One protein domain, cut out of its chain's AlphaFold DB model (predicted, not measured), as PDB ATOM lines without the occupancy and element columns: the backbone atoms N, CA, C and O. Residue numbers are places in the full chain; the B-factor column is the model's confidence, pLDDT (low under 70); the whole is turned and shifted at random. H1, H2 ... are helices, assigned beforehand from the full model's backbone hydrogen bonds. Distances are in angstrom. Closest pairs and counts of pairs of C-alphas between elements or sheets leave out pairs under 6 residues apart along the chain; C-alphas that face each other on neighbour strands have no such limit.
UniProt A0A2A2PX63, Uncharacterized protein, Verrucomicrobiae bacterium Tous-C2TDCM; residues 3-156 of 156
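AT A GLANCE: This is residues 3 to 156 of the 156 residues of an uncharacterized protein of Verrucomicrobiae bacterium Tous-C2TDCM (UniProt A0A2A2PX63). This is a compact body of helices around one long helix, H6: H4, H8 and H9 pack round H6 in a four-helix bundle, and H5 folds back on it as the other half of a hairpin. A second hairpin, H1 and H2, packs on the bundle by H2 touching H4, while short H3 sits by the first residues of H1 and short H7 lies far out, near H5. The printed part has 154 residues with nine named helices, H1 to H9 in chain order, and no named strand; the class is all helix. The outline is rounded, spanning 40 by 37 by 30 A, and compact, with a radius of gyration of the C-alphas of 14.8 A.

IN THESE COORDINATES: Start at Ala 3 and go on to C-alpha 10 at (365.143, 233.048, 263.765), where H1 begins; it covers residues 10 to 24 over 21.2 A. H2 follows at residues 29 to 39, 15.2 A long, then H3 at 49 to 53, H4 at 58 to 67 and H5 at 77 to 86. Find C-alpha 93 at (372.509, 246.414, 252.276); from there H6, the longest helix, runs 25.6 A to residue 110. Further on come H7 at residues 118 to 124, H8 at 131 to 141, and H9 at 146 to 155, ending at C-alpha 155 at (370.017, 224.294, 238.415).

HOW THE PARTS SIT: Begin at H6, the hub, which touches four helices. Look at Ala 85 and Ser 97, the closest C-alphas of the hairpin H5 and H6, 4.1 A apart; the two run opposite ways at a shallow tilt of 18 degrees. H8 touches H6 at Val 95 and Leu 141, their closest C-alphas, 5.5 A apart. H9 touches H6 with H6 residues 102 to 109 alone, closest at the C-alphas of Ile 106 and Leu 154, 5.5 A. H4 touches H6 with H6 residues 103 to 110 alone, closest at the C-alphas of Arg 62 and Ile 106, 6.5 A; their shallow tilt of 33 degrees is only just short of steep. H8 and H9 form a hairpin. Outward from H4, H2 touches it, closest at the C-alphas of Pro 29 and Ile 64, 6.4 A. H1 and H2 are a hairpin, with the C-alphas of Gly 20 and Ala 32 closest at 4.0 A. H3 only just touches H1 residues 10 to 14, with 3 pairs of C-alphas within 8 A, closest at Glu 10 and Cys 50, 6.1 A. H7 touches no helix but is near H5. In each of the nine helices every O i to N i+4 pair is within hydrogen-bond range.

THE WHOLE: The C-alphas of Pro 49 and Glu 123 are the two farthest apart, 42.8 A. The printed part has no cut, and no link between helices is long. The mean pLDDT of the printed part is 95.0, and residues 3 to 5 are under 70.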
ATOM      1  N   ALA A   3     354.580 241.237 265.835       58.62
ATOM      2  CA  ALA A   3     354.898 240.272 266.887       58.62
ATOM      3  C   ALA A   3     356.399 240.062 267.188       58.62
ATOM      4  O   ALA A   3     356.702 239.587 268.271       58.62
ATOM      5  N   VAL A   4     357.325 240.404 266.279       57.22
ATOM      6  CA  VAL A   4     358.785 240.240 266.499       57.22
ATOM      7  C   VAL A   4     359.536 241.574 266.608       57.22
ATOM      8  O   VAL A   4     360.758 241.605 266.658       57.22
ATOM      9  N   GLY A   5     358.820 242.704 266.680       61.78
ATOM     10  CA  GLY A   5     359.440 244.023 266.847       61.78
ATOM     11  C   GLY A   5     360.502 244.337 265.780       61.78
ATOM     12  O   GLY A   5     360.276 244.131 264.586       61.78
ATOM     13  N   HIS A   6     361.648 244.864 266.222       72.69
ATOM     14  CA  HIS A   6     362.819 245.140 265.378       72.69
ATOM     15  C   HIS A   6     363.802 243.961 265.286       72.69
ATOM     16  O   HIS A   6     364.768 244.060 264.529       72.69
ATOM     17  N   ASP A   7     363.558 242.873 266.023       83.50
ATOM     18  CA  ASP A   7     364.401 241.681 265.999       83.50
ATOM     19  C   ASP A   7     364.262 240.959 264.650       83.50
ATOM     20  O   ASP A   7     363.163 240.773 264.116       83.50
ATOM     21  N   ARG A   8     365.410 240.599 264.075       88.56
ATOM     22  CA  ARG A   8     365.527 239.927 262.778       88.56
ATOM     23  C   ARG A   8     366.136 238.529 262.893       88.56
ATOM     24  O   ARG A   8     366.562 237.996 261.874       88.56
ATOM     25  N   GLY A   9     366.153 237.934 264.085       93.19
ATOM     26  CA  GLY A   9     366.613 236.562 264.312       93.19
ATOM     27  C   GLY A   9     365.680 235.470 263.764       93.19
ATOM     28  O   GLY A   9     364.839 235.696 262.888       93.19
ATOM     29  N   GLU A  10     365.804 234.254 264.298       94.94
ATOM     30  CA  GLU A  10     365.143 233.048 263.765       94.94
ATOM     31  C   GLU A  10     363.615 233.162 263.680       94.94
ATOM     32  O   GLU A  10     363.000 232.742 262.696       94.94
ATOM     33  N   ALA A  11     362.977 233.766 264.689       94.69
ATOM     34  CA  ALA A  11     361.525 233.937 264.713       94.69
ATOM     35  C   ALA A  11     361.036 234.840 263.570       94.69
ATOM     36  O   ALA A  11     360.017 234.556 262.939       94.69
ATOM     37  N   PHE A  12     361.777 235.909 263.262       95.19
ATOM     38  CA  PHE A  12     361.472 236.789 262.137       95.19
ATOM     39  C   PHE A  12     361.568 236.040 260.808       95.19
ATOM     40  O   PHE A  12     360.660 236.152 259.979       95.19
ATOM     41  N   TYR A  13     362.631 235.254 260.632       96.19
ATOM     42  CA  TYR A  13     362.848 234.437 259.442       96.19
ATOM     43  C   TYR A  13     361.702 233.437 259.231       96.19
ATOM     44  O   TYR A  13     361.034 233.471 258.196       96.19
ATOM     45  N   ARG A  14     361.381 232.634 260.253       96.56
ATOM     46  CA  ARG A  14     360.295 231.640 260.200       96.56
ATOM     47  C   ARG A  14     358.929 232.276 259.941       96.56
ATOM     48  O   ARG A  14     358.163 231.768 259.128       96.56
ATOM     49  N   ILE A  15     358.622 233.410 260.580       96.56
ATOM     50  CA  ILE A  15     357.361 234.129 260.342       96.56
ATOM     51  C   ILE A  15     357.287 234.644 258.905       96.56
ATOM     52  O   ILE A  15     356.223 234.564 258.297       96.56
ATOM     53  N   ALA A  16     358.382 235.173 258.352       97.19
ATOM     54  CA  ALA A  16     358.403 235.610 256.961       97.19
ATOM     55  C   ALA A  16     358.102 234.437 256.015       97.19
ATOM     56  O   ALA A  16     357.219 234.563 255.168       97.19
ATOM     57  N   LEU A  17     358.735 233.278 256.217       98.06
ATOM     58  CA  LEU A  17     358.463 232.079 255.420       98.06
ATOM     59  C   LEU A  17     357.012 231.596 255.557       98.06
ATOM     60  O   LEU A  17     356.339 231.406 254.547       98.06
ATOM     61  N   ALA A  18     356.496 231.481 256.784       98.00
ATOM     62  CA  ALA A  18     355.122 231.050 257.034       98.00
ATOM     63  C   ALA A  18     354.091 232.010 256.414       98.00
ATOM     64  O   ALA A  18     353.102 231.579 255.820       98.00
ATOM     65  N   CYS A  19     354.330 233.325 256.495       98.06
ATOM     66  CA  CYS A  19     353.506 234.315 255.805       98.06
ATOM     67  C   CYS A  19     353.581 234.151 254.282       98.06
ATOM     68  O   CYS A  19     352.543 234.218 253.626       98.06
ATOM     69  N   GLY A  20     354.772 233.918 253.724       98.19
ATOM     70  CA  GLY A  20     354.957 233.658 252.296       98.19
ATOM     71  C   GLY A  20     354.172 232.436 251.823       98.19
ATOM     72  O   GLY A  20     353.404 232.533 250.870       98.19
ATOM     73  N   GLN A  21     354.271 231.321 252.548       98.19
ATOM     74  CA  GLN A  21     353.510 230.102 252.269       98.19
ATOM     75  C   GLN A  21     351.995 230.341 252.330       98.19
ATOM     76  O   GLN A  21     351.265 229.923 251.432       98.19
ATOM     77  N   ALA A  22     351.507 231.033 253.362       98.31
ATOM     78  CA  ALA A  22     350.081 231.318 253.503       98.31
ATOM     79  C   ALA A  22     349.548 232.232 252.384       98.31
ATOM     80  O   ALA A  22     348.388 232.111 251.996       98.31
ATOM     81  N   LEU A  23     350.368 233.154 251.868       98.31
ATOM     82  CA  LEU A  23     350.022 233.995 250.716       98.31
ATOM     83  C   LEU A  23     349.998 233.180 249.422       98.31
ATOM     84  O   LEU A  23     349.042 233.283 248.658       98.31
ATOM     85  N   TRP A  24     350.986 232.311 249.219       97.94
ATOM     86  CA  TRP A  24     351.009 231.381 248.095       97.94
ATOM     87  C   TRP A  24     349.745 230.509 248.045       97.94
ATOM     88  O   TRP A  24     349.060 230.471 247.028       97.94
ATOM     89  N   GLN A  25     349.357 229.900 249.170       97.31
ATOM     90  CA  GLN A  25     348.134 229.088 249.271       97.31
ATOM     91  C   GLN A  25     346.843 229.867 248.966       97.31
ATOM     92  O   GLN A  25     345.816 229.261 248.668       97.31
ATOM     93  N   LYS A  26     346.884 231.201 249.039       96.94
ATOM     94  CA  LYS A  26     345.766 232.095 248.715       96.94
ATOM     95  C   LYS A  26     345.793 232.612 247.270       96.94
ATOM     96  O   LYS A  26     344.976 233.469 246.954       96.94
ATOM     97  N   GLY A  27     346.707 232.135 246.420       96.50
ATOM     98  CA  GLY A  27     346.855 232.623 245.041       96.50
ATOM     99  C   GLY A  27     347.500 234.009 244.962       96.50
ATOM    100  O   GLY A  27     347.148 234.821 244.115       96.50
ATOM    101  N   LEU A  28     348.405 234.330 245.895       97.69
ATOM    102  CA  LEU A  28     349.073 235.635 245.975       97.69
ATOM    103  C   LEU A  28     350.602 235.490 245.822       97.69
ATOM    104  O   LEU A  28     351.343 235.749 246.782       97.69
ATOM    105  N   PRO A  29     351.111 235.054 244.649       97.94
ATOM    106  CA  PRO A  29     352.534 234.764 244.469       97.94
ATOM    107  C   PRO A  29     353.426 236.002 244.558       97.94
ATOM    108  O   PRO A  29     354.488 235.930 245.178       97.94
ATOM    109  N   ALA A  30     353.000 237.154 244.028       97.38
ATOM    110  CA  ALA A  30     353.767 238.396 244.153       97.38
ATOM    111  C   ALA A  30     354.027 238.746 245.628       97.38
ATOM    112  O   ALA A  30     355.160 239.013 246.032       97.38
ATOM    113  N   GLN A  31     352.990 238.691 246.468       98.06
ATOM    114  CA  GLN A  31     353.111 238.971 247.897       98.06
ATOM    115  C   GLN A  31     353.917 237.883 248.625       98.06
ATOM    116  O   GLN A  31     354.659 238.203 249.557       98.06
ATOM    117  N   ALA A  32     353.816 236.620 248.199       98.38
ATOM    118  CA  ALA A  32     354.644 235.543 248.730       98.38
ATOM    119  C   ALA A  32     356.140 235.805 248.478       98.38
ATOM    120  O   ALA A  32     356.936 235.731 249.416       98.38
ATOM    121  N   ILE A  33     356.517 236.232 247.266       98.25
ATOM    122  CA  ILE A  33     357.897 236.622 246.924       98.25
ATOM    123  C   ILE A  33     358.385 237.783 247.799       98.25
ATOM    124  O   ILE A  33     359.518 237.757 248.286       98.25
ATOM    125  N   LEU A  34     357.538 238.780 248.079       97.31
ATOM    126  CA  LEU A  34     357.902 239.864 249.000       97.31
ATOM    127  C   LEU A  34     358.229 239.349 250.410       97.31
ATOM    128  O   LEU A  34     359.084 239.919 251.094       97.31
ATOM    129  N   MET A  35     357.585 238.266 250.850       98.06
ATOM    130  CA  MET A  35     357.910 237.617 252.120       98.06
ATOM    131  C   MET A  35     359.206 236.816 252.075       98.06
ATOM    132  O   MET A  35     359.967 236.886 253.042       98.06
ATOM    133  N   LEU A  36     359.537 236.175 250.954       98.12
ATOM    134  CA  LEU A  36     360.855 235.553 250.777       98.12
ATOM    135  C   LEU A  36     361.977 236.605 250.817       98.12
ATOM    136  O   LEU A  36     362.951 236.457 251.554       98.12
ATOM    137  N   ASN A  37     361.791 237.741 250.138       95.94
ATOM    138  CA  ASN A  37     362.719 238.883 250.188       95.94
ATOM    139  C   ASN A  37     362.909 239.419 251.608       95.94
ATOM    140  O   ASN A  37     363.987 239.881 251.999       95.94
ATOM    141  N   ARG A  38     361.844 239.353 252.406       94.44
ATOM    142  CA  ARG A  38     361.898 239.736 253.806       94.44
ATOM    143  C   ARG A  38     362.664 238.719 254.644       94.44
ATOM    144  O   ARG A  38     363.470 239.153 255.461       94.44
ATOM    145  N   ALA A  39     362.491 237.421 254.403       96.44
ATOM    146  CA  ALA A  39     363.259 236.364 255.062       96.44
ATOM    147  C   ALA A  39     364.774 236.531 254.828       96.44
ATOM    148  O   ALA A  39     365.548 236.493 255.782       96.44
ATOM    149  N   PHE A  40     365.200 236.889 253.610       95.94
ATOM    150  CA  PHE A  40     366.602 237.227 253.300       95.94
ATOM    151  C   PHE A  40     367.178 238.411 254.086       95.94
ATOM    152  O   PHE A  40     368.385 238.651 254.057       95.94
ATOM    153  N   SER A  41     366.332 239.180 254.768       93.50
ATOM    154  CA  SER A  41     366.758 240.293 255.611       93.50
ATOM    155  C   SER A  41     366.939 239.901 257.081       93.50
ATOM    156  O   SER A  41     367.128 240.802 257.902       93.50
ATOM    157  N   GLY A  42     366.839 238.605 257.404       93.06
ATOM    158  CA  GLY A  42     367.132 238.055 258.722       93.06
ATOM    159  C   GLY A  42     368.591 238.283 259.119       93.06
ATOM    160  O   GLY A  42     369.500 238.149 258.294       93.06
ATOM    161  N   ASP A  43     368.813 238.642 260.377       92.12
ATOM    162  CA  ASP A  43     370.146 238.794 260.951       92.12
ATOM    163  C   ASP A  43     370.611 237.466 261.551       92.12
ATOM    164  O   ASP A  43     370.627 237.262 262.761       92.12
ATOM    165  N   LEU A  44     370.904 236.538 260.643       92.81
ATOM    166  CA  LEU A  44     371.386 235.190 260.930       92.81
ATOM    167  C   LEU A  44     372.855 235.052 260.498       92.81
ATOM    168  O   LEU A  44     373.375 235.884 259.733       92.81
ATOM    169  N   ARG A  45     373.511 233.990 260.964       89.00
ATOM    170  CA  ARG A  45     374.921 233.656 260.712       89.00
ATOM    171  C   ARG A  45     375.089 232.458 259.773       89.00
ATOM    172  O   ARG A  45     376.102 232.381 259.082       89.00
ATOM    173  N   GLY A  46     374.090 231.584 259.663       88.06
ATOM    174  CA  GLY A  46     374.128 230.380 258.822       88.06
ATOM    175  C   GLY A  46     374.167 229.066 259.597       88.06
ATOM    176  O   GLY A  46     374.052 228.006 258.994       88.06
ATOM    177  N   GLU A  47     374.331 229.128 260.914       89.12
ATOM    178  CA  GLU A  47     374.456 227.962 261.800       89.12
ATOM    179  C   GLU A  47     373.180 227.736 262.621       89.12
ATOM    180  O   GLU A  47     373.037 226.726 263.308       89.12
ATOM    181  N   GLU A  48     372.247 228.689 262.564       93.75
ATOM    182  CA  GLU A  48     370.992 228.629 263.288       93.75
ATOM    183  C   GLU A  48     370.156 227.418 262.839       93.75
ATOM    184  O   GLU A  48     370.000 227.193 261.632       93.75
ATOM    185  N   PRO A  49     369.528 226.677 263.773       93.25
ATOM    186  CA  PRO A  49     368.696 225.521 263.439       93.25
ATOM    187  C   PRO A  49     367.599 225.830 262.415       93.25
ATOM    188  O   PRO A  49     367.260 224.976 261.596       93.25
ATOM    189  N   CYS A  50     367.059 227.058 262.409       94.00
ATOM    190  CA  CYS A  50     366.072 227.461 261.408       94.00
ATOM    191  C   CYS A  50     366.569 227.425 259.962       94.00
ATOM    192  O   CYS A  50     365.743 227.196 259.086       94.00
ATOM    193  N   LEU A  51     367.864 227.614 259.697       94.38
ATOM    194  CA  LEU A  51     368.423 227.552 258.344       94.38
ATOM    195  C   LEU A  51     368.719 226.118 257.899       94.38
ATOM    196  O   LEU A  51     368.766 225.856 256.702       94.38
ATOM    197  N   VAL A  52     368.863 225.189 258.846       91.50
ATOM    198  CA  VAL A  52     368.931 223.751 258.554       91.50
ATOM    199  C   VAL A  52     367.544 223.218 258.202       91.50
ATOM    200  O   VAL A  52     367.381 222.510 257.214       91.50
ATOM    201  N   GLU A  53     366.536 223.575 259.001       94.81
ATOM    202  CA  GLU A  53     365.148 223.152 258.780       94.81
ATOM    203  C   GLU A  53     364.518 223.850 257.568       94.81
ATOM    204  O   GLU A  53     363.806 223.230 256.781       94.81
ATOM    205  N   PHE A  54     364.806 225.142 257.401       96.00
ATOM    206  CA  PHE A  54     364.308 225.979 256.317       96.00
ATOM    207  C   PHE A  54     365.471 226.731 255.652       96.00
ATOM    208  O   PHE A  54     365.754 227.880 256.015       96.00
ATOM    209  N   PRO A  55     366.134 226.117 254.655       96.06
ATOM    210  CA  PRO A  55     367.231 226.742 253.925       96.06
ATOM    211  C   PRO A  55     366.846 228.092 253.308       96.06
ATOM    212  O   PRO A  55     365.655 228.365 253.117       96.06
ATOM    213  N   PRO A  56     367.837 228.936 252.956       97.56
ATOM    214  CA  PRO A  56     367.600 230.204 252.270       97.56
ATOM    215  C   PRO A  56     366.600 230.039 251.113       97.56
ATOM    216  O   PRO A  56     366.764 229.118 250.307       97.56
ATOM    217  N   PRO A  57     365.564 230.894 250.997       98.06
ATOM    218  CA  PRO A  57     364.351 230.580 250.232       98.06
ATOM    219  C   PRO A  57     364.486 230.718 248.702       98.06
ATOM    220  O   PRO A  57     363.538 231.100 248.018       98.06
ATOM    221  N   TYR A  58     365.645 230.385 248.137       98.69
ATOM    222  CA  TYR A  58     365.883 230.368 246.694       98.69
ATOM    223  C   TYR A  58     365.040 229.309 245.977       98.69
ATOM    224  O   TYR A  58     364.403 229.613 244.972       98.69
ATOM    225  N   ALA A  59     364.979 228.090 246.522       98.38
ATOM    226  CA  ALA A  59     364.150 227.019 245.966       98.38
ATOM    227  C   ALA A  59     362.654 227.371 246.037       98.38
ATOM    228  O   ALA A  59     361.914 227.136 245.089       98.38
ATOM    229  N   ALA A  60     362.223 228.017 247.126       98.38
ATOM    230  CA  ALA A  60     360.851 228.498 247.264       98.38
ATOM    231  C   ALA A  60     360.511 229.585 246.231       98.38
ATOM    232  O   ALA A  60     359.422 229.563 245.664       98.38
ATOM    233  N   LEU A  61     361.437 230.516 245.955       98.69
ATOM    234  CA  LEU A  61     361.258 231.504 244.891       98.69
ATOM    235  C   LEU A  61     361.074 230.812 243.542       98.69
ATOM    236  O   LEU A  61     360.085 231.077 242.866       98.69
ATOM    237  N   ARG A  62     362.001 229.923 243.173       98.50
ATOM    238  CA  ARG A  62     361.921 229.179 241.915       98.50
ATOM    239  C   ARG A  62     360.590 228.443 241.783       98.50
ATOM    240  O   ARG A  62     359.907 228.616 240.781       98.50
ATOM    241  N   TRP A  63     360.197 227.709 242.824       98.19
ATOM    242  CA  TRP A  63     358.937 226.977 242.850       98.19
ATOM    243  C   TRP A  63     357.742 227.885 242.552       98.19
ATOM    244  O   TRP A  63     356.916 227.545 241.711       98.19
ATOM    245  N   ILE A  64     357.662 229.053 243.203       98.19
ATOM    246  CA  ILE A  64     356.590 230.029 242.956       98.19
ATOM    247  C   ILE A  64     356.606 230.496 241.498       98.19
ATOM    248  O   ILE A  64     355.544 230.599 240.890       98.19
ATOM    249  N   LEU A  65     357.781 230.782 240.933       97.25
ATOM    250  CA  LEU A  65     357.886 231.215 239.540       97.25
ATOM    251  C   LEU A  65     357.406 230.119 238.576       97.25
ATOM    252  O   LEU A  65     356.655 230.426 237.657       97.25
ATOM    253  N   GLU A  66     357.771 228.862 238.803       97.00
ATOM    254  CA  GLU A  66     357.418 227.742 237.918       97.00
ATOM    255  C   GLU A  66     355.966 227.271 238.056       97.00
ATOM    256  O   GLU A  66     355.371 226.829 237.080       97.00
ATOM    257  N   HIS A  67     355.392 227.351 239.260       96.88
ATOM    258  CA  HIS A  67     354.108 226.714 239.574       96.88
ATOM    259  C   HIS A  67     352.952 227.700 239.741       96.88
ATOM    260  O   HIS A  67     351.838 227.273 240.062       96.88
ATOM    261  N   ARG A  68     353.192 229.011 239.581       94.00
ATOM    262  CA  ARG A  68     352.115 230.015 239.558       94.00
ATOM    263  C   ARG A  68     351.093 229.662 238.486       94.00
ATOM    264  O   ARG A  68     351.448 229.128 237.435       94.00
ATOM    265  N   ARG A  69     349.834 230.004 238.731       92.00
ATOM    266  CA  ARG A  69     348.820 229.909 237.684       92.00
ATOM    267  C   ARG A  69     348.989 231.071 236.715       92.00
ATOM    268  O   ARG A  69     349.541 232.110 237.074       92.00
ATOM    269  N   GLU A  70     348.526 230.895 235.485       86.50
ATOM    270  CA  GLU A  70     348.664 231.916 234.444       86.50
ATOM    271  C   GLU A  70     347.893 233.197 234.800       86.50
ATOM    272  O   GLU A  70     348.351 234.303 234.519       86.50
ATOM    273  N   GLU A  71     346.764 233.055 235.496       91.06
ATOM    274  CA  GLU A  71     345.954 234.164 235.996       91.06
ATOM    275  C   GLU A  71     346.551 234.881 237.218       91.06
ATOM    276  O   GLU A  71     346.104 235.980 237.564       91.06
ATOM    277  N   ASP A  72     347.545 234.285 237.886       92.19
ATOM    278  CA  ASP A  72     348.119 234.872 239.087       92.19
ATOM    279  C   ASP A  72     349.043 236.044 238.727       92.19
ATOM    280  O   ASP A  72     350.038 235.916 238.008       92.19
ATOM    281  N   PHE A  73     348.774 237.211 239.309       91.75
ATOM    282  CA  PHE A  73     349.630 238.374 239.107       91.75
ATOM    283  C   PHE A  73     350.994 238.198 239.796       91.75
ATOM    284  O   PHE A  73     351.076 238.067 241.022       91.75
ATOM    285  N   ILE A  74     352.074 238.291 239.012       93.31
ATOM    286  CA  ILE A  74     353.461 238.266 239.511       93.31
ATOM    287  C   ILE A  74     354.324 239.447 239.033       93.31
ATOM    288  O   ILE A  74     355.399 239.694 239.577       93.31
ATOM    289  N   GLY A  75     353.839 240.214 238.051       93.25
ATOM    290  CA  GLY A  75     354.612 241.267 237.392       93.25
ATOM    291  C   GLY A  75     355.743 240.699 236.529       93.25
ATOM    292  O   GLY A  75     355.601 239.624 235.961       93.25
ATOM    293  N   ASN A  76     356.858 241.432 236.435       96.56
ATOM    294  CA  ASN A  76     358.096 240.983 235.791       96.56
ATOM    295  C   ASN A  76     359.158 240.728 236.887       96.56
ATOM    296  O   ASN A  76     359.743 241.691 237.404       96.56
ATOM    297  N   PRO A  77     359.383 239.460 237.279       96.88
ATOM    298  CA  PRO A  77     360.379 239.070 238.273       96.88
ATOM    299  C   PRO A  77     361.796 239.576 237.986       96.88
ATOM    300  O   PRO A  77     362.454 240.052 238.915       96.88
ATOM    301  N   ARG A  78     362.260 239.542 236.727       97.50
ATOM    302  CA  ARG A  78     363.593 240.048 236.354       97.50
ATOM    303  C   ARG A  78     363.751 241.518 236.746       97.50
ATOM    304  O   ARG A  78     364.673 241.864 237.486       97.50
ATOM    305  N   ARG A  79     362.819 242.378 236.326       97.62
ATOM    306  CA  ARG A  79     362.820 243.811 236.674       97.62
ATOM    307  C   ARG A  79     362.693 244.024 238.172       97.62
ATOM    308  O   ARG A  79     363.432 244.823 238.735       97.62
ATOM    309  N   HIS A  80     361.787 243.304 238.830       97.69
ATOM    310  CA  HIS A  80     361.601 243.412 240.279       97.69
ATOM    311  C   HIS A  80     362.916 243.207 241.038       97.69
ATOM    312  O   HIS A  80     363.281 244.034 241.876       97.69
ATOM    313  N   PHE A  81     363.658 242.143 240.723       98.31
ATOM    314  CA  PHE A  81     364.923 241.864 241.396       98.31
ATOM    315  C   PHE A  81     366.059 242.800 240.973       98.31
ATOM    316  O   PHE A  81     366.852 243.173 241.837       98.31
ATOM    317  N   GLN A  82     366.099 243.253 239.715       98.00
ATOM    318  CA  GLN A  82     367.029 244.297 239.262       98.00
ATOM    319  C   GLN A  82     366.852 245.592 240.080       98.00
ATOM    320  O   GLN A  82     367.809 246.111 240.664       98.00
ATOM    321  N   HIS A  83     365.613 246.081 240.198       97.69
ATOM    322  CA  HIS A  83     365.286 247.268 240.999       97.69
ATOM    323  C   HIS A  83     365.596 247.053 242.480       97.69
ATOM    324  O   HIS A  83     366.166 247.928 243.132       97.69
ATOM    325  N   LEU A  84     365.254 245.884 243.025       97.19
ATOM    326  CA  LEU A  84     365.531 245.564 244.424       97.19
ATOM    327  C   LEU A  84     367.035 245.570 244.720       97.19
ATOM    328  O   LEU A  84     367.451 246.135 245.730       97.19
ATOM    329  N   ALA A  85     367.845 244.959 243.855       97.88
ATOM    330  CA  ALA A  85     369.284 244.856 244.047       97.88
ATOM    331  C   ALA A  85     369.972 246.227 244.007       97.88
ATOM    332  O   ALA A  85     370.850 246.504 244.824       97.88
ATOM    333  N   THR A  86     369.536 247.103 243.103       96.94
ATOM    334  CA  THR A  86     370.162 248.414 242.865       96.94
ATOM    335  C   THR A  86     369.686 249.515 243.805       96.94
ATOM    336  O   THR A  86     370.399 250.490 244.022       96.94
ATOM    337  N   ARG A  87     368.520 249.348 244.439       95.69
ATOM    338  CA  ARG A  87     367.941 250.325 245.383       95.69
ATOM    339  C   ARG A  87     368.020 249.880 246.846       95.69
ATOM    340  O   ARG A  87     367.313 250.409 247.709       95.69
ATOM    341  N   MET A  88     368.846 248.875 247.137       95.06
ATOM    342  CA  MET A  88     368.911 248.263 248.457       95.06
ATOM    343  C   MET A  88     369.430 249.245 249.514       95.06
ATOM    344  O   MET A  88     370.498 249.834 249.383       95.06
ATOM    345  N   SER A  89     368.687 249.379 250.610       92.25
ATOM    346  CA  SER A  89     369.030 250.253 251.735       92.25
ATOM    347  C   SER A  89     368.722 249.590 253.079       92.25
ATOM    348  O   SER A  89     368.072 248.539 253.146       92.25
ATOM    349  N   GLY A  90     369.193 250.199 254.169       88.12
ATOM    350  CA  GLY A  90     369.014 249.696 255.532       88.12
ATOM    351  C   GLY A  90     370.096 248.692 255.953       88.12
ATOM    352  O   GLY A  90     371.188 248.715 255.394       88.12
ATOM    353  N   PRO A  91     369.826 247.822 256.946       86.31
ATOM    354  CA  PRO A  91     370.829 246.912 257.498       86.31
ATOM    355  C   PRO A  91     371.377 245.940 256.457       86.31
ATOM    356  O   PRO A  91     370.609 245.396 255.656       86.31
ATOM    357  N   ARG A  92     372.696 245.713 256.519       90.38
ATOM    358  CA  ARG A  92     373.457 244.801 255.649       90.38
ATOM    359  C   ARG A  92     373.036 244.939 254.169       90.38
ATOM    360  O   ARG A  92     372.606 243.961 253.557       90.38
ATOM    361  N   PRO A  93     373.090 246.155 253.591       94.94
ATOM    362  CA  PRO A  93     372.509 246.414 252.276       94.94
ATOM    363  C   PRO A  93     373.276 245.687 251.166       94.94
ATOM    364  O   PRO A  93     372.660 245.212 250.221       94.94
ATOM    365  N   GLU A  94     374.592 245.513 251.321       97.44
ATOM    366  CA  GLU A  94     375.442 244.840 250.336       97.44
ATOM    367  C   GLU A  94     375.037 243.368 250.141       97.44
ATOM    368  O   GLU A  94     374.683 242.975 249.033       97.44
ATOM    369  N   VAL A  95     374.985 242.556 251.207       97.25
ATOM    370  CA  VAL A  95     374.570 241.142 251.080       97.25
ATOM    371  C   VAL A  95     373.142 241.016 250.558       97.25
ATOM    372  O   VAL A  95     372.844 240.130 249.764       97.25
ATOM    373  N   ARG A  96     372.243 241.921 250.958       97.44
ATOM    374  CA  ARG A  96     370.852 241.896 250.496       97.44
ATOM    375  C   ARG A  96     370.746 242.248 249.014       97.44
ATOM    376  O   ARG A  96     369.926 241.646 248.327       97.44
ATOM    377  N   SER A  97     371.578 243.166 248.522       98.38
ATOM    378  CA  SER A  97     371.701 243.458 247.091       98.38
ATOM    379  C   SER A  97     372.150 242.211 246.325       98.38
ATOM    380  O   SER A  97     371.491 241.804 245.373       98.38
ATOM    381  N   TRP A  98     373.177 241.508 246.811       98.62
ATOM    382  CA  TRP A  98     373.651 240.270 246.186       98.62
ATOM    383  C   TRP A  98     372.656 239.112 246.261       98.62
ATOM    384  O   TRP A  98     372.531 238.352 245.305       98.62
ATOM    385  N   ARG A  99     371.876 239.007 247.340       98.62
ATOM    386  CA  ARG A  99     370.746 238.070 247.425       98.62
ATOM    387  C   ARG A  99     369.653 238.407 246.414       98.62
ATOM    388  O   ARG A  99     369.097 237.499 245.806       98.62
ATOM    389  N   ALA A 100     369.373 239.691 246.191       98.62
ATOM    390  CA  ALA A 100     368.448 240.117 245.148       98.62
ATOM    391  C   ALA A 100     368.989 239.790 243.745       98.62
ATOM    392  O   ALA A 100     368.232 239.264 242.937       98.62
ATOM    393  N   TRP A 101     370.287 239.975 243.477       98.75
ATOM    394  CA  TRP A 101     370.912 239.518 242.228       98.75
ATOM    395  C   TRP A 101     370.877 237.991 242.058       98.75
ATOM    396  O   TRP A 101     370.649 237.490 240.962       98.75
ATOM    397  N   ALA A 102     371.031 237.235 243.140       98.81
ATOM    398  CA  ALA A 102     370.889 235.782 243.125       98.81
ATOM    399  C   ALA A 102     369.459 235.343 242.754       98.81
ATOM    400  O   ALA A 102     369.279 234.418 241.959       98.81
ATOM    401  N   CYS A 103     368.446 236.043 243.271       98.75
ATOM    402  CA  CYS A 103     367.051 235.859 242.879       98.75
ATOM    403  C   CYS A 103     366.765 236.326 241.440       98.75
ATOM    404  O   CYS A 103     366.003 235.668 240.738       98.75
ATOM    405  N   TRP A 104     367.396 237.414 240.981       98.69
ATOM    406  CA  TRP A 104     367.353 237.865 239.582       98.69
ATOM    407  C   TRP A 104     367.865 236.775 238.639       98.69
ATOM    408  O   TRP A 104     367.198 236.465 237.661       98.69
ATOM    409  N   ALA A 105     368.981 236.119 238.972       98.69
ATOM    410  CA  ALA A 105     369.520 235.031 238.159       98.69
ATOM    411  C   ALA A 105     368.542 233.846 238.050       98.69
ATOM    412  O   ALA A 105     368.383 233.280 236.972       98.69
ATOM    413  N   ILE A 106     367.843 233.504 239.143       98.75
ATOM    414  CA  ILE A 106     366.778 232.488 239.128       98.75
ATOM    415  C   ILE A 106     365.609 232.942 238.247       98.75
ATOM    416  O   ILE A 106     365.127 232.162 237.434       98.75
ATOM    417  N   ALA A 107     365.173 234.198 238.367       98.25
ATOM    418  CA  ALA A 107     364.101 234.744 237.539       98.25
ATOM    419  C   ALA A 107     364.440 234.693 236.041       98.25
ATOM    420  O   ALA A 107     363.623 234.221 235.257       98.25
ATOM    421  N   CYS A 108     365.655 235.094 235.657       98.06
ATOM    422  CA  CYS A 108     366.136 234.999 234.279       98.06
ATOM    423  C   CYS A 108     366.190 233.551 233.773       98.06
ATOM    424  O   CYS A 108     365.928 233.307 232.601       98.06
ATOM    425  N   ALA A 109     366.532 232.591 234.636       97.94
ATOM    426  CA  ALA A 109     366.571 231.180 234.259       97.94
ATOM    427  C   ALA A 109     365.165 230.593 234.039       97.94
ATOM    428  O   ALA A 109     364.969 229.827 233.100       97.94
ATOM    429  N   VAL A 110     364.192 230.952 234.885       97.19
ATOM    430  CA  VAL A 110     362.817 230.422 234.811       97.19
ATOM    431  C   VAL A 110     361.983 231.123 233.731       97.19
ATOM    432  O   VAL A 110     361.176 230.485 233.058       97.19
ATOM    433  N   ASN A 111     362.162 232.432 233.542       95.00
ATOM    434  CA  ASN A 111     361.418 233.241 232.578       95.00
ATOM    435  C   ASN A 111     362.394 234.062 231.704       95.00
ATOM    436  O   ASN A 111     362.490 235.277 231.872       95.00
ATOM    437  N   PRO A 112     363.122 233.432 230.758       95.19
ATOM    438  CA  PRO A 112     364.154 234.109 229.960       95.19
ATOM    439  C   PRO A 112     363.612 235.220 229.050       95.19
ATOM    440  O   PRO A 112     364.339 236.155 228.720       95.19
ATOM    441  N   GLU A 113     362.331 235.142 228.686       94.56
ATOM    442  CA  GLU A 113     361.644 236.139 227.859       94.56
ATOM    443  C   GLU A 113     361.308 237.430 228.624       94.56
ATOM    444  O   GLU A 113     360.946 238.435 228.009       94.56
ATOM    445  N   ASP A 114     361.417 237.434 229.961       95.12
ATOM    446  CA  ASP A 114     361.145 238.635 230.743       95.12
ATOM    447  C   ASP A 114     362.188 239.721 230.422       95.12
ATOM    448  O   ASP A 114     363.398 239.526 230.623       95.12
ATOM    449  N   PRO A 115     361.752 240.909 229.962       96.19
ATOM    450  CA  PRO A 115     362.681 241.962 229.584       96.19
ATOM    451  C   PRO A 115     363.348 242.571 230.817       96.19
ATOM    452  O   PRO A 115     362.710 242.734 231.863       96.19
ATOM    453  N   ALA A 116     364.604 242.991 230.672       95.44
ATOM    454  CA  ALA A 116     365.267 243.854 231.645       95.44
ATOM    455  C   ALA A 116     364.587 245.230 231.723       95.44
ATOM    456  O   ALA A 116     363.707 245.569 230.917       95.44
ATOM    457  N   ASP A 117     364.984 246.046 232.696       96.31
ATOM    458  CA  ASP A 117     364.728 247.486 232.639       96.31
ATOM    459  C   ASP A 117     365.934 248.186 231.998       96.31
ATOM    460  O   ASP A 117     366.824 248.677 232.693       96.31
ATOM    461  N   ASP A 118     365.969 248.187 230.659       95.06
ATOM    462  CA  ASP A 118     367.061 248.765 229.857       95.06
ATOM    463  C   ASP A 118     367.232 250.265 230.105       95.06
ATOM    464  O   ASP A 118     368.343 250.792 230.065       95.06
ATOM    465  N   LYS A 119     366.124 250.957 230.401       96.00
ATOM    466  CA  LYS A 119     366.149 252.374 230.753       96.00
ATOM    467  C   LYS A 119     366.927 252.568 232.047       96.00
ATOM    468  O   LYS A 119     367.836 253.392 232.080       96.00
ATOM    469  N   GLN A 120     366.609 251.787 233.081       95.88
ATOM    470  CA  GLN A 120     367.353 251.843 234.335       95.88
ATOM    471  C   GLN A 120     368.829 251.478 234.123       95.88
ATOM    472  O   GLN A 120     369.702 252.155 234.654       95.88
ATOM    473  N   ILE A 121     369.119 250.441 233.330       95.19
ATOM    474  CA  ILE A 121     370.498 250.031 233.028       95.19
ATOM    475  C   ILE A 121     371.297 251.192 232.432       95.19
ATOM    476  O   ILE A 121     372.405 251.471 232.892       95.19
ATOM    477  N   ALA A 122     370.722 251.888 231.452       95.81
ATOM    478  CA  ALA A 122     371.367 253.012 230.788       95.81
ATOM    479  C   ALA A 122     371.508 254.247 231.696       95.81
ATOM    480  O   ALA A 122     372.567 254.870 231.708       95.81
ATOM    481  N   GLU A 123     370.461 254.608 232.443       96.50
ATOM    482  CA  GLU A 123     370.441 255.818 233.280       96.50
ATOM    483  C   GLU A 123     371.312 255.680 234.538       96.50
ATOM    484  O   GLU A 123     372.043 256.609 234.881       96.50
ATOM    485  N   ASP A 124     371.275 254.516 235.193       94.38
ATOM    486  CA  ASP A 124     371.976 254.267 236.459       94.38
ATOM    487  C   ASP A 124     373.371 253.632 236.242       94.38
ATOM    488  O   ASP A 124     374.108 253.409 237.205       94.38
ATOM    489  N   GLY A 125     373.746 253.316 234.995       94.38
ATOM    490  CA  GLY A 125     375.026 252.678 234.663       94.38
ATOM    491  C   GLY A 125     375.174 251.273 235.257       94.38
ATOM    492  O   GLY A 125     376.258 250.890 235.702       94.38
ATOM    493  N   ILE A 126     374.076 250.515 235.319       94.50
ATOM    494  CA  ILE A 126     374.045 249.198 235.968       94.50
ATOM    495  C   ILE A 126     374.763 248.177 235.091       94.50
ATOM    496  O   ILE A 126     374.449 248.011 233.916       94.50
ATOM    497  N   VAL A 127     375.673 247.419 235.698       93.56
ATOM    498  CA  VAL A 127     376.246 246.217 235.091       93.56
ATOM    499  C   VAL A 127     375.567 245.008 235.724       93.56
ATOM    500  O   VAL A 127     375.790 244.723 236.903       93.56
ATOM    501  N   GLU A 128     374.722 244.311 234.959       95.50
ATOM    502  CA  GLU A 128     374.116 243.053 235.411       95.50
ATOM    503  C   GLU A 128     375.239 242.044 235.749       95.50
ATOM    504  O   GLU A 128     376.141 241.819 234.933       95.50
ATOM    505  N   PRO A 129     375.249 241.455 236.958       97.50
ATOM    506  CA  PRO A 129     376.338 240.585 237.373       97.50
ATOM    507  C   PRO A 129     376.245 239.210 236.711       97.50
ATOM    508  O   PRO A 129     375.165 238.655 236.517       97.50
ATOM    509  N   ASN A 130     377.400 238.601 236.444       97.56
ATOM    510  CA  ASN A 130     377.461 237.192 236.070       97.56
ATOM    511  C   ASN A 130     377.339 236.271 237.307       97.56
ATOM    512  O   ASN A 130     377.425 236.710 238.460       97.56
ATOM    513  N   LEU A 131     377.158 234.969 237.063       98.31
ATOM    514  CA  LEU A 131     376.977 233.974 238.126       98.31
ATOM    515  C   LEU A 131     378.201 233.828 239.045       98.31
ATOM    516  O   LEU A 131     378.040 233.496 240.223       98.31
ATOM    517  N   ASP A 132     379.410 234.087 238.546       98.25
ATOM    518  CA  ASP A 132     380.638 234.013 239.344       98.25
ATOM    519  C   ASP A 132     380.735 235.186 240.323       98.25
ATOM    520  O   ASP A 132     381.032 234.978 241.500       98.25
ATOM    521  N   SER A 133     380.373 236.396 239.889       98.38
ATOM    522  CA  SER A 133     380.284 237.582 240.746       98.38
ATOM    523  C   SER A 133     379.266 237.388 241.868       98.38
ATOM    524  O   SER A 133     379.565 237.677 243.028       98.38
ATOM    525  N   ILE A 134     378.085 236.839 241.553       98.69
ATOM    526  CA  ILE A 134     377.073 236.510 242.568       98.69
ATOM    527  C   ILE A 134     377.607 235.433 243.524       98.69
ATOM    528  O   ILE A 134     377.494 235.582 244.740       98.69
ATOM    529  N   THR A 135     378.230 234.372 242.991       98.62
ATOM    530  CA  THR A 135     378.836 233.295 243.795       98.62
ATOM    531  C   THR A 135     379.830 233.857 244.807       98.62
ATOM    532  O   THR A 135     379.763 233.515 245.988       98.62
ATOM    533  N   GLU A 136     380.761 234.692 244.350       98.50
ATOM    534  CA  GLU A 136     381.830 235.228 245.187       98.50
ATOM    535  C   GLU A 136     381.291 236.184 246.249       98.50
ATOM    536  O   GLU A 136     381.656 236.097 247.423       98.50
ATOM    537  N   ALA A 137     380.346 237.046 245.878       98.44
ATOM    538  CA  ALA A 137     379.731 237.955 246.826       98.44
ATOM    539  C   ALA A 137     378.923 237.221 247.906       98.44
ATOM    540  O   ALA A 137     379.057 237.544 249.088       98.44
ATOM    541  N   LEU A 138     378.133 236.206 247.535       98.31
ATOM    542  CA  LEU A 138     377.411 235.377 248.502       98.31
ATOM    543  C   LEU A 138     378.367 234.573 249.390       98.31
ATOM    544  O   LEU A 138     378.119 234.461 250.585       98.31
ATOM    545  N   ARG A 139     379.481 234.065 248.852       97.94
ATOM    546  CA  ARG A 139     380.508 233.381 249.654       97.94
ATOM    547  C   ARG A 139     381.116 234.308 250.708       97.94
ATOM    548  O   ARG A 139     381.343 233.879 251.833       97.94
ATOM    549  N   ARG A 140     381.390 235.560 250.336       97.81
ATOM    550  CA  ARG A 140     382.039 236.553 251.201       97.81
ATOM    551  C   ARG A 140     381.097 237.155 252.246       97.81
ATOM    552  O   ARG A 140     381.537 237.455 253.350       97.81
ATOM    553  N   LEU A 141     379.838 237.400 251.883       97.12
ATOM    554  CA  LEU A 141     378.912 238.226 252.671       97.12
ATOM    555  C   LEU A 141     377.693 237.470 253.213       97.12
ATOM    556  O   LEU A 141     377.029 237.961 254.136       97.12
ATOM    557  N   GLY A 142     377.354 236.353 252.572       96.31
ATOM    558  CA  GLY A 142     376.173 235.547 252.840       96.31
ATOM    559  C   GLY A 142     376.273 234.724 254.118       96.31
ATOM    560  O   GLY A 142     377.210 234.837 254.906       96.31
ATOM    561  N   TRP A 143     375.259 233.900 254.333       96.25
ATOM    562  CA  TRP A 143     375.249 232.894 255.384       96.25
ATOM    563  C   TRP A 143     376.137 231.712 255.000       96.25
ATOM    564  O   TRP A 143     376.323 231.406 253.817       96.25
ATOM    565  N   SER A 144     376.660 231.013 256.009       94.31
ATOM    566  CA  SER A 144     377.404 229.773 255.784       94.31
ATOM    567  C   SER A 144     376.579 228.789 254.939       94.31
ATOM    568  O   SER A 144     375.391 228.594 255.181       94.31
ATOM    569  N   GLY A 145     377.187 228.221 253.892       93.25
ATOM    570  CA  GLY A 145     376.528 227.281 252.972       93.25
ATOM    571  C   GLY A 145     375.548 227.891 251.954       93.25
ATOM    572  O   GLY A 145     375.114 227.178 251.049       93.25
ATOM    573  N   GLU A 146     375.245 229.195 252.016       97.31
ATOM    574  CA  GLU A 146     374.215 229.848 251.182       97.31
ATOM    575  C   GLU A 146     374.453 229.674 249.674       97.31
ATOM    576  O   GLU A 146     373.516 229.426 248.915       97.31
ATOM    577  N   VAL A 147     375.715 229.727 249.236       98.12
ATOM    578  CA  VAL A 147     376.102 229.517 247.831       98.12
ATOM    579  C   VAL A 147     375.641 228.157 247.308       98.12
ATOM    580  O   VAL A 147     375.210 228.064 246.159       98.12
ATOM    581  N   GLY A 148     375.748 227.103 248.123       97.50
ATOM    582  CA  GLY A 148     375.332 225.756 247.734       97.50
ATOM    583  C   GLY A 148     373.835 225.709 247.450       97.50
ATOM    584  O   GLY A 148     373.433 225.292 246.365       97.50
ATOM    585  N   VAL A 149     373.045 226.254 248.379       97.62
ATOM    586  CA  VAL A 149     371.579 226.326 248.290       97.62
ATOM    587  C   VAL A 149     371.132 227.140 247.075       97.62
ATOM    588  O   VAL A 149     370.261 226.713 246.321       97.62
ATOM    589  N   TRP A 150     371.754 228.298 246.835       98.56
ATOM    590  CA  TRP A 150     371.442 229.113 245.661       98.56
ATOM    591  C   TRP A 150     371.763 228.383 244.350       98.56
ATOM    592  O   TRP A 150     370.931 228.344 243.443       98.56
ATOM    593  N   LYS A 151     372.946 227.764 244.243       98.38
ATOM    594  CA  LYS A 151     373.350 227.038 243.030       98.38
ATOM    595  C   LYS A 151     372.491 225.809 242.759       98.38
ATOM    596  O   LYS A 151     372.380 225.413 241.603       98.38
ATOM    597  N   GLU A 152     371.976 225.155 243.791       98.06
ATOM    598  CA  GLU A 152     371.031 224.047 243.644       98.06
ATOM    599  C   GLU A 152     369.706 224.547 243.060       98.06
ATOM    600  O   GLU A 152     369.286 224.066 242.009       98.06
ATOM    601  N   ALA A 153     369.130 225.601 243.648       98.00
ATOM    602  CA  ALA A 153     367.901 226.215 243.150       98.00
ATOM    603  C   ALA A 153     368.037 226.748 241.712       98.00
ATOM    604  O   ALA A 153     367.115 226.630 240.910       98.00
ATOM    605  N   LEU A 154     369.196 227.302 241.344       97.06
ATOM    606  CA  LEU A 154     369.433 227.794 239.984       97.06
ATOM    607  C   LEU A 154     369.444 226.669 238.931       97.06
ATOM    608  O   LEU A 154     369.081 226.910 237.784       97.06
ATOM    609  N   ARG A 155     369.857 225.454 239.313       92.31
ATOM    610  CA  ARG A 155     370.017 224.294 238.415       92.31
ATOM    611  C   ARG A 155     368.819 223.347 238.370       92.31
ATOM    612  O   ARG A 155     368.848 222.435 237.549       92.31
ATOM    613  N   SER A 156     367.868 223.507 239.294       78.00
ATOM    614  CA  SER A 156     366.692 222.631 239.414       78.00
ATOM    615  C   SER A 156     365.807 222.655 238.172       78.00
ATOM    616  O   SER A 156     366.004 223.551 237.320       78.00
TER     617      SER A 156